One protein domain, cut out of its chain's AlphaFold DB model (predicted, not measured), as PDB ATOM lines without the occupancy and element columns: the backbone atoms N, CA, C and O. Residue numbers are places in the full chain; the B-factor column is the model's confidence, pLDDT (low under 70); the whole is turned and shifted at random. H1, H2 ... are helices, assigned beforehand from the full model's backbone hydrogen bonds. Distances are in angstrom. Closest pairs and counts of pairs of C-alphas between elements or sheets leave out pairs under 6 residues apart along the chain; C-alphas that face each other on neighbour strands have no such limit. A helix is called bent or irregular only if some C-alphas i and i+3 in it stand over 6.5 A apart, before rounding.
ATOM      1  N   LEU A   3      81.342 149.606 132.718       96.94
ATOM      2  CA  LEU A   3      80.923 148.754 133.849       96.94
ATOM      3  C   LEU A   3      81.335 149.305 135.228       96.94
ATOM      4  O   LEU A   3      80.736 148.950 136.234       96.94
ATOM      5  N   ARG A   4      82.342 150.191 135.285       94.69
ATOM      6  CA  ARG A   4      82.738 150.921 136.504       94.69
ATOM      7  C   ARG A   4      81.959 152.239 136.680       94.69
ATOM      8  O   ARG A   4      82.335 153.056 137.514       94.69
ATOM      9  N   GLY A   5      80.924 152.480 135.872       97.12
ATOM     10  CA  GLY A   5      80.087 153.683 135.902       97.12
ATOM     11  C   GLY A   5      80.697 154.918 135.232       97.12
ATOM     12  O   GLY A   5      80.210 156.023 135.446       97.12
ATOM     13  N   TYR A   6      81.778 154.774 134.455       97.31
ATOM     14  CA  TYR A   6      82.414 155.925 133.802       97.31
ATOM     15  C   TYR A   6      81.634 156.311 132.544       97.31
ATOM     16  O   TYR A   6      81.274 155.448 131.743       97.31
ATOM     17  N   SER A   7      81.411 157.610 132.358       96.69
ATOM     18  CA  SER A   7      80.648 158.163 131.239       96.69
ATOM     19  C   SER A   7      81.190 159.527 130.801       96.69
ATOM     20  O   SER A   7      82.041 160.124 131.471       96.69
ATOM     21  N   GLY A   8      80.701 160.001 129.649       97.06
ATOM     22  CA  GLY A   8      81.032 161.308 129.087       97.06
ATOM     23  C   GLY A   8      82.538 161.535 128.981       97.06
ATOM     24  O   GLY A   8      83.285 160.660 128.542       97.06
ATOM     25  N   ARG A   9      82.977 162.706 129.445       97.25
ATOM     26  CA  ARG A   9      84.373 163.146 129.385       97.25
ATOM     27  C   ARG A   9      85.348 162.156 130.025       97.25
ATOM     28  O   ARG A   9      86.354 161.834 129.413       97.25
ATOM     29  N   LYS A  10      85.025 161.606 131.203       97.00
ATOM     30  CA  LYS A  10      85.920 160.673 131.906       97.00
ATOM     31  C   LYS A  10      86.144 159.385 131.115       97.00
ATOM     32  O   LYS A  10      87.236 158.828 131.150       97.00
ATOM     33  N   LEU A  11      85.109 158.888 130.437       97.50
ATOM     34  CA  LEU A  11      85.246 157.719 129.571       97.50
ATOM     35  C   LEU A  11      86.126 158.045 128.357       97.50
ATOM     36  O   LEU A  11      87.045 157.281 128.089       97.50
ATOM     37  N   SER A  12      85.871 159.178 127.689       96.69
ATOM     38  CA  SER A  12      86.644 159.633 126.519       96.69
ATOM     39  C   SER A  12      88.121 159.798 126.855       96.69
ATOM     40  O   SER A  12      88.958 159.172 126.221       96.69
ATOM     41  N   GLU A  13      88.435 160.532 127.928       97.62
ATOM     42  CA  GLU A  13      89.816 160.816 128.336       97.62
ATOM     43  C   GLU A  13      90.617 159.537 128.613       97.62
ATOM     44  O   GLU A  13      91.765 159.440 128.196       97.62
ATOM     45  N   ASN A  14      90.020 158.535 129.272       97.38
ATOM     46  CA  ASN A  14      90.722 157.275 129.540       97.38
ATOM     47  C   ASN A  14      90.914 156.415 128.276       97.38
ATOM     48  O   ASN A  14      91.891 155.678 128.183       97.38
ATOM     49  N   VAL A  15      89.973 156.459 127.328       96.44
ATOM     50  CA  VAL A  15      90.107 155.728 126.057       96.44
ATOM     51  C   VAL A  15      91.148 156.406 125.171       96.44
ATOM     52  O   VAL A  15      92.043 155.740 124.667       96.44
ATOM     53  N   GLU A  16      91.086 157.729 125.035       96.56
ATOM     54  CA  GLU A  16      92.054 158.518 124.268       96.56
ATOM     55  C   GLU A  16      93.471 158.379 124.836       96.56
ATOM     56  O   GLU A  16      94.420 158.241 124.068       96.56
ATOM     57  N   SER A  17      93.629 158.336 126.166       97.38
ATOM     58  CA  SER A  17      94.945 158.120 126.779       97.38
ATOM     59  C   SER A  17      95.547 156.753 126.452       97.38
ATOM     60  O   SER A  17      96.766 156.648 126.338       97.38
ATOM     61  N   GLU A  18      94.710 155.720 126.307       97.31
ATOM     62  CA  GLU A  18      95.159 154.381 125.908       97.31
ATOM     63  C   GLU A  18      95.528 154.350 124.421       97.31
ATOM     64  O   GLU A  18      96.578 153.827 124.063       97.31
ATOM     65  N   VAL A  19      94.719 154.985 123.561       97.06
ATOM     66  CA  VAL A  19      95.010 155.105 122.121       97.06
ATOM     67  C   VAL A  19      96.346 155.812 121.878       97.06
ATOM     68  O   VAL A  19      97.115 155.399 121.017       97.06
ATOM     69  N   LEU A  20      96.633 156.861 122.652       96.94
ATOM     70  CA  LEU A  20      97.878 157.629 122.568       96.94
ATOM     71  C   LEU A  20      99.053 156.994 123.336       96.94
ATOM     72  O   LEU A  20     100.155 157.536 123.297       96.94
ATOM     73  N   GLY A  21      98.842 155.893 124.065       97.38
ATOM     74  CA  GLY A  21      99.894 155.220 124.831       97.38
ATOM     75  C   GLY A  21     100.488 156.059 125.969       97.38
ATOM     76  O   GLY A  21     101.662 155.891 126.300       97.38
ATOM     77  N   VAL A  22      99.709 156.959 126.583       98.19
ATOM     78  CA  VAL A  22     100.213 157.954 127.556       98.19
ATOM     79  C   VAL A  22     100.931 157.294 128.737       98.19
ATOM     80  O   VAL A  22     102.058 157.658 129.054       98.19
ATOM     81  N   VAL A  23     100.325 156.275 129.359       97.88
ATOM     82  CA  VAL A  23     100.912 155.597 130.532       97.88
ATOM     83  C   VAL A  23     102.198 154.846 130.172       97.88
ATOM     84  O   VAL A  23     103.154 154.852 130.947       97.88
ATOM     85  N   LEU A  24     102.236 154.214 128.995       98.00
ATOM     86  CA  LEU A  24     103.433 153.537 128.499       98.00
ATOM     87  C   LEU A  24     104.553 154.547 128.225       98.00
ATOM     88  O   LEU A  24     105.687 154.328 128.648       98.00
ATOM     89  N   SER A  25     104.224 155.662 127.567       97.94
ATOM     90  CA  SER A  25     105.162 156.747 127.271       97.94
ATOM     91  C   SER A  25     105.767 157.332 128.551       97.94
ATOM     92  O   SER A  25     106.991 157.429 128.658       97.94
ATOM     93  N   ASP A  26     104.939 157.614 129.560       98.44
ATOM     94  CA  ASP A  26     105.395 158.098 130.865       98.44
ATOM     95  C   ASP A  26     106.320 157.084 131.555       98.44
ATOM     96  O   ASP A  26     107.395 157.441 132.045       98.44
ATOM     97  N   ALA A  27     105.945 155.799 131.561       98.31
ATOM     98  CA  ALA A  27     106.762 154.744 132.154       98.31
ATOM     99  C   ALA A  27     108.134 154.633 131.468       98.31
ATOM    100  O   ALA A  27     109.163 154.571 132.144       98.31
ATOM    101  N   VAL A  28     108.170 154.659 130.134       98.12
ATOM    102  CA  VAL A  28     109.421 154.637 129.364       98.12
ATOM    103  C   VAL A  28     110.258 155.884 129.638       98.12
ATOM    104  O   VAL A  28     111.462 155.764 129.859       98.12
ATOM    105  N   SER A  29     109.642 157.066 129.693       98.19
ATOM    106  CA  SER A  29     110.354 158.317 129.971       98.19
ATOM    107  C   SER A  29     111.003 158.333 131.358       98.19
ATOM    108  O   SER A  29     112.041 158.973 131.527       98.19
ATOM    109  N   ILE A  30     110.399 157.674 132.351       98.50
ATOM    110  CA  ILE A  30     110.893 157.658 133.736       98.50
ATOM    111  C   ILE A  30     111.909 156.530 133.962       98.50
ATOM    112  O   ILE A  30     112.929 156.745 134.617       98.50
ATOM    113  N   PHE A  31     111.636 155.325 133.455       97.69
ATOM    114  CA  PHE A  31     112.391 154.112 133.800       97.69
ATOM    115  C   PHE A  31     113.315 153.606 132.680       97.69
ATOM    116  O   PHE A  31     114.188 152.769 132.934       97.69
ATOM    117  N   GLY A  32     113.148 154.117 131.459       97.12
ATOM    118  CA  GLY A  32     113.838 153.662 130.254       97.12
ATOM    119  C   GLY A  32     113.228 152.390 129.656       97.12
ATOM    120  O   GLY A  32     112.715 151.529 130.370       97.12
ATOM    121  N   GLU A  33     113.333 152.242 128.333       94.38
ATOM    122  CA  GLU A  33     112.710 151.145 127.568       94.38
ATOM    123  C   GLU A  33     113.092 149.747 128.079       94.38
ATOM    124  O   GLU A  33     112.233 148.887 128.234       94.38
ATOM    125  N   ASN A  34     114.362 149.525 128.438       91.94
ATOM    126  CA  ASN A  34     114.855 148.222 128.915       91.94
ATOM    127  C   ASN A  34     114.279 147.792 130.281       91.94
ATOM    128  O   ASN A  34     114.413 146.631 130.690       91.94
ATOM    129  N   SER A  35     113.666 148.729 131.004       92.38
ATOM    130  CA  SER A  35     113.077 148.505 132.325       92.38
ATOM    131  C   SER A  35     111.556 148.359 132.279       92.38
ATOM    132  O   SER A  35     110.956 148.056 133.310       92.38
ATOM    133  N   VAL A  36     110.931 148.559 131.113       96.12
ATOM    134  CA  VAL A  36     109.477 148.553 130.935       96.12
ATOM    135  C   VAL A  36     109.082 147.384 130.040       96.12
ATOM    136  O   VAL A  36     109.624 147.196 128.957       96.12
ATOM    137  N   CYS A  37     108.112 146.599 130.498       95.88
ATOM    138  CA  CYS A  37     107.512 145.530 129.711       95.88
ATOM    139  C   CYS A  37     106.048 145.885 129.467       95.88
ATOM    140  O   CYS A  37     105.284 146.028 130.423       95.88
ATOM    141  N   GLU A  38     105.654 146.007 128.207       96.81
ATOM    142  CA  GLU A  38     104.248 146.121 127.841       96.81
ATOM    143  C   GLU A  38     103.603 144.730 127.843       96.81
ATOM    144  O   GLU A  38     104.240 143.733 127.494       96.81
ATOM    145  N   VAL A  39     102.338 144.644 128.256       95.44
ATOM    146  CA  VAL A  39     101.565 143.399 128.232       95.44
ATOM    147  C   VAL A  39     100.199 143.686 127.634       95.44
ATOM    148  O   VAL A  39      99.371 144.349 128.254       95.44
ATOM    149  N   ASP A  40      99.943 143.129 126.454       95.75
ATOM    150  CA  ASP A  40      98.610 143.142 125.862       95.75
ATOM    151  C   ASP A  40      97.682 142.200 126.643       95.75
ATOM    152  O   ASP A  40      97.792 140.974 126.557       95.75
ATOM    153  N   ALA A  41      96.735 142.768 127.386       96.25
ATOM    154  CA  ALA A  41      95.730 142.023 128.141       96.25
ATOM    155  C   ALA A  41      94.474 141.668 127.318       96.25
ATOM    156  O   ALA A  41      93.568 141.011 127.838       96.25
ATOM    157  N   SER A  42      94.387 142.076 126.047       95.94
ATOM    158  CA  SER A  42      93.188 141.894 125.222       95.94
ATOM    159  C   SER A  42      92.839 140.417 125.073       95.94
ATOM    160  O   SER A  42      93.675 139.603 124.675       95.94
ATOM    161  N   GLY A  43      91.593 140.075 125.412       97.19
ATOM    162  CA  GLY A  43      91.045 138.723 125.283       97.19
ATOM    163  C   GLY A  43      91.635 137.667 126.225       97.19
ATOM    164  O   GLY A  43      91.261 136.507 126.088       97.19
ATOM    165  N   LYS A  44      92.522 138.036 127.159       97.12
ATOM    166  CA  LYS A  44      93.226 137.088 128.038       97.12
ATOM    167  C   LYS A  44      92.565 136.974 129.409       97.12
ATOM    168  O   LYS A  44      92.044 137.952 129.950       97.12
ATOM    169  N   SER A  45      92.615 135.777 129.984       98.19
ATOM    170  CA  SER A  45      92.244 135.522 131.373       98.19
ATOM    171  C   SER A  45      93.312 136.047 132.337       98.19
ATOM    172  O   SER A  45      94.444 136.361 131.960       98.19
ATOM    173  N   VAL A  46      92.958 136.127 133.621       97.88
ATOM    174  CA  VAL A  46      93.905 136.530 134.669       97.88
ATOM    175  C   VAL A  46      95.063 135.532 134.764       97.88
ATOM    176  O   VAL A  46      96.212 135.937 134.898       97.88
ATOM    177  N   GLU A  47      94.780 134.238 134.649       98.19
ATOM    178  CA  GLU A  47      95.764 133.153 134.703       98.19
ATOM    179  C   GLU A  47      96.750 133.217 133.529       98.19
ATOM    180  O   GLU A  47      97.951 133.003 133.713       98.19
ATOM    181  N   GLU A  48      96.263 133.561 132.334       96.88
ATOM    182  CA  GLU A  48      97.106 133.759 131.151       96.88
ATOM    183  C   GLU A  48      98.046 134.957 131.337       96.88
ATOM    184  O   GLU A  48      99.250 134.841 131.102       96.88
ATOM    185  N   ILE A  49      97.524 136.086 131.830       96.75
ATOM    186  CA  ILE A  49      98.333 137.278 132.126       96.75
ATOM    187  C   ILE A  49      99.379 136.969 133.203       96.75
ATOM    188  O   ILE A  49     100.545 137.330 133.049       96.75
ATOM    189  N   LEU A  50      99.000 136.273 134.277       96.19
ATOM    190  CA  LEU A  50      99.928 135.888 135.342       96.19
ATOM    191  C   LEU A  50     101.051 134.988 134.826       96.19
ATOM    192  O   LEU A  50     102.207 135.196 135.187       96.19
ATOM    193  N   SER A  51     100.728 134.032 133.959       94.25
ATOM    194  CA  SER A  51     101.729 133.155 133.348       94.25
ATOM    195  C   SER A  51     102.735 133.959 132.515       94.25
ATOM    196  O   SER A  51     103.939 133.760 132.656       94.25
ATOM    197  N   LEU A  52     102.264 134.928 131.720       92.62
ATOM    198  CA  LEU A  52     103.132 135.833 130.952       92.62
ATOM    199  C   LEU A  52     104.033 136.683 131.855       92.62
ATOM    200  O   LEU A  52     105.227 136.821 131.590       92.62
ATOM    201  N   LEU A  53     103.478 137.241 132.933       94.38
ATOM    202  CA  LEU A  53     104.248 138.034 133.890       94.38
ATOM    203  C   LEU A  53     105.319 137.186 134.583       94.38
ATOM    204  O   LEU A  53     106.443 137.660 134.737       94.38
ATOM    205  N   LEU A  54     105.003 135.939 134.951       94.81
ATOM    206  CA  LEU A  54     105.967 135.002 135.528       94.81
ATOM    207  C   LEU A  54     107.138 134.739 134.572       94.81
ATOM    208  O   LEU A  54     108.279 134.902 134.994       94.81
ATOM    209  N   GLU A  55     106.877 134.457 133.288       91.38
ATOM    210  CA  GLU A  55     107.927 134.269 132.264       91.38
ATOM    211  C   GLU A  55     108.869 135.489 132.134       91.38
ATOM    212  O   GLU A  55     110.058 135.342 131.827       91.38
ATOM    213  N   ILE A  56     108.346 136.701 132.358       91.81
ATOM    214  CA  ILE A  56     109.109 137.956 132.307       91.81
ATOM    215  C   ILE A  56     109.965 138.145 133.567       91.81
ATOM    216  O   ILE A  56     111.144 138.505 133.462       91.81
ATOM    217  N   VAL A  57     109.392 137.947 134.759       90.88
ATOM    218  CA  VAL A  57     110.073 138.259 136.031       90.88
ATOM    219  C   VAL A  57     111.082 137.196 136.451       90.88
ATOM    220  O   VAL A  57     112.085 137.547 137.067       90.88
ATOM    221  N   THR A  58     110.880 135.924 136.087       91.38
ATOM    222  CA  THR A  58     111.862 134.848 136.337       91.38
ATOM    223  C   THR A  58     113.029 134.866 135.348       91.38
ATOM    224  O   THR A  58     113.943 134.054 135.456       91.38
ATOM    225  N   ALA A  59     113.020 135.812 134.402       78.31
ATOM    226  CA  ALA A  59     114.000 135.976 133.334       78.31
ATOM    227  C   ALA A  59     114.115 134.794 132.352       78.31
ATOM    228  O   ALA A  59     114.985 134.825 131.487       78.31
ATOM    229  N   GLU A  60     113.212 133.810 132.409       76.75
ATOM    230  CA  GLU A  60     113.218 132.657 131.499       76.75
ATOM    231  C   GLU A  60     113.012 133.066 130.037       76.75
ATOM    232  O   GLU A  60     113.652 132.510 129.149       76.75
ATOM    233  N   LYS A  61     112.142 134.056 129.785       79.88
ATOM    234  CA  LYS A  61     111.841 134.562 128.432       79.88
ATOM    235  C   LYS A  61     111.796 136.086 128.369       79.88
ATOM    236  O   LYS A  61     111.116 136.664 127.520       79.88
ATOM    237  N   ARG A  62     112.504 136.773 129.272       84.00
ATOM    238  CA  ARG A  62     112.433 138.240 129.384       84.00
ATOM    239  C   ARG A  62     112.784 138.937 128.071       84.00
ATOM    240  O   ARG A  62     112.035 139.811 127.662       84.00
ATOM    241  N   SER A  63     113.859 138.538 127.394       82.56
ATOM    242  CA  SER A  63     114.268 139.136 126.111       82.56
ATOM    243  C   SER A  63     113.250 138.941 124.983       82.56
ATOM    244  O   SER A  63     113.228 139.722 124.040       82.56
ATOM    245  N   GLU A  64     112.403 137.913 125.065       83.25
ATOM    246  CA  GLU A  64     111.377 137.620 124.058       83.25
ATOM    247  C   GLU A  64     110.047 138.322 124.362       83.25
ATOM    248  O   GLU A  64     109.311 138.698 123.446       83.25
ATOM    249  N   ARG A  65     109.724 138.474 125.650       84.38
ATOM    250  CA  ARG A  65     108.407 138.913 126.137       84.38
ATOM    251  C   ARG A  65     108.370 140.359 126.615       84.38
ATOM    252  O   ARG A  65     107.335 140.999 126.491       84.38
ATOM    253  N   CYS A  66     109.467 140.867 127.168       92.75
ATOM    254  CA  CYS A  66     109.553 142.224 127.696       92.75
ATOM    255  C   CYS A  66     110.036 143.176 126.604       92.75
ATOM    256  O   CYS A  66     111.230 143.266 126.326       92.75
ATOM    257  N   ARG A  67     109.088 143.869 125.978       93.19
ATOM    258  CA  ARG A  67     109.345 144.950 125.027       93.19
ATOM    259  C   ARG A  67     108.219 145.974 125.097       93.19
ATOM    260  O   ARG A  67     107.166 145.685 125.664       93.19
ATOM    261  N   VAL A  68     108.460 147.142 124.523       95.81
ATOM    262  CA  VAL A  68     107.475 148.217 124.350       95.81
ATOM    263  C   VAL A  68     107.067 148.309 122.878       95.81
ATOM    264  O   VAL A  68     107.819 147.866 122.006       95.81
ATOM    265  N   GLY A  69     105.883 148.849 122.599       93.38
ATOM    266  CA  GLY A  69     105.313 148.921 121.252       93.38
ATOM    267  C   GLY A  69     104.699 147.599 120.785       93.38
ATOM    268  O   GLY A  69     104.814 147.244 119.613       93.38
ATOM    269  N   LEU A  70     104.102 146.824 121.697       94.12
ATOM    270  CA  LEU A  70     103.366 145.603 121.346       94.12
ATOM    271  C   LEU A  70     102.041 145.909 120.658       94.12
ATOM    272  O   LEU A  70     101.627 145.140 119.788       94.12
ATOM    273  N   VAL A  71     101.384 146.992 121.071       95.25
ATOM    274  CA  VAL A  71     100.076 147.399 120.573       95.25
ATOM    275  C   VAL A  71     100.142 148.828 120.041       95.25
ATOM    276  O   VAL A  71     100.724 149.710 120.666       95.25
ATOM    277  N   ASP A  72      99.527 149.051 118.881       95.00
ATOM    278  CA  ASP A  72      99.394 150.367 118.255       95.00
ATOM    279  C   ASP A  72      97.917 150.649 117.962       95.00
ATOM    280  O   ASP A  72      97.394 150.385 116.877       95.00
ATOM    281  N   TRP A  73      97.228 151.177 118.971       95.75
ATOM    282  CA  TRP A  73      95.820 151.551 118.861       95.75
ATOM    283  C   TRP A  73      95.594 152.808 118.019       95.75
ATOM    284  O   TRP A  73      94.486 153.015 117.518       95.75
ATOM    285  N   LEU A  74      96.612 153.659 117.862       94.50
ATOM    286  CA  LEU A  74      96.502 154.868 117.053       94.50
ATOM    287  C   LEU A  74      96.352 154.503 115.574       94.50
ATOM    288  O   LEU A  74      95.505 155.069 114.880       94.50
ATOM    289  N   LYS A  75      97.100 153.496 115.118       93.44
ATOM    290  CA  LYS A  75      96.938 152.928 113.779       93.44
ATOM    291  C   LYS A  75      95.529 152.384 113.543       93.44
ATOM    292  O   LYS A  75      94.909 152.719 112.532       93.44
ATOM    293  N   ASP A  76      95.000 151.591 114.473       91.12
ATOM    294  CA  ASP A  76      93.643 151.037 114.363       91.12
ATOM    295  C   ASP A  76      92.579 152.146 114.341       91.12
ATOM    296  O   ASP A  76      91.607 152.081 113.583       91.12
ATOM    297  N   TYR A  77      92.783 153.204 115.130       89.94
ATOM    298  CA  TYR A  77      91.925 154.383 115.130       89.94
ATOM    299  C   TYR A  77      91.920 155.099 113.771       89.94
ATOM    300  O   TYR A  77      90.847 155.414 113.251       89.94
ATOM    301  N   TYR A  78      93.086 155.332 113.162       91.44
ATOM    302  CA  TYR A  78      93.162 155.948 111.832       91.44
ATOM    303  C   TYR A  78      92.525 155.078 110.748       91.44
ATOM    304  O   TYR A  78      91.744 155.592 109.936       91.44
ATOM    305  N   TRP A  79      92.758 153.764 110.799       90.88
ATOM    306  CA  TRP A  79      92.120 152.804 109.901       90.88
ATOM    307  C   TRP A  79      90.587 152.875 109.984       90.88
ATOM    308  O   TRP A  79      89.915 152.980 108.957       90.88
ATOM    309  N   LEU A  80      90.019 152.923 111.196       87.94
ATOM    310  CA  LEU A  80      88.570 153.065 111.407       87.94
ATOM    311  C   LEU A  80      87.992 154.365 110.830       87.94
ATOM    312  O   LEU A  80      86.826 154.404 110.436       87.94
ATOM    313  N   LEU A  81      88.791 155.430 110.771       88.81
ATOM    314  CA  LEU A  81      88.390 156.709 110.185       88.81
ATOM    315  C   LEU A  81      88.545 156.761 108.658       88.81
ATOM    316  O   LEU A  81      88.275 157.810 108.067       88.81
ATOM    317  N   GLY A  82      88.983 155.673 108.018       86.38
ATOM    318  CA  GLY A  82      89.284 155.652 106.585       86.38
ATOM    319  C   GLY A  82      90.448 156.572 106.216       86.38
ATOM    320  O   GLY A  82      90.494 157.097 105.104       86.38
TER     321      GLY A  82
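Overview. This is residues 3 to 82 of the 85 residues of an uncharacterized protein of Thermofilum sp (UniProt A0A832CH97). Five helices are strung along a loose, open chain: H1 and H2 follow each other in a bent line, residues 32 to 45 lead away to H3 with short H4, and the chain returns to set H5 at the end of H1. The 80 printed residues hold H1 to H5 in this order and no named strand, class all helix; loose, radius of gyration of the C-alphas 14.8 A, spans 42 by 27 by 27 A.

Arrangement. Start at H1, residues 8 to 19; it is close to but not clearly touching H2, residues 22 to 31, the C-alphas of Ser 17 and Val 23 being closest at 7.5 A. Their tilt is steep, 51 degrees, the same way. H3, residues 46 to 57, is apart from H2; with residues 52 to 56 alone it touches H4, residues 62 to 65, closest at C-alphas 56 and 62, 4.4 A. H5, residues 73 to 80, touches residues 18 to 19 alone of H1, closest at C-alphas 19 and 73, 4.9 A, only just about perpendicular at 73 degrees. In H1, H2, H3 and H5 every O i to N i+4 pair is within hydrogen-bond range; H4 is too short for one.

Along the chain. Find C-alpha 8 at (81.032, 161.308, 129.087); H1 runs 16.8 A, H2 14.2 A, H3 16.3 A, H4 5.2 A, and H5 10.5 A to C-alpha 80 at (88.570, 153.065, 111.407).

Size, cuts and confidence. The C-alphas farthest apart, Gly 8 and Glu 60, lie 43.2 A apart. The printed part has no cut, the link H2 to H3 is long, and no printed residue is under 70 in pLDDT.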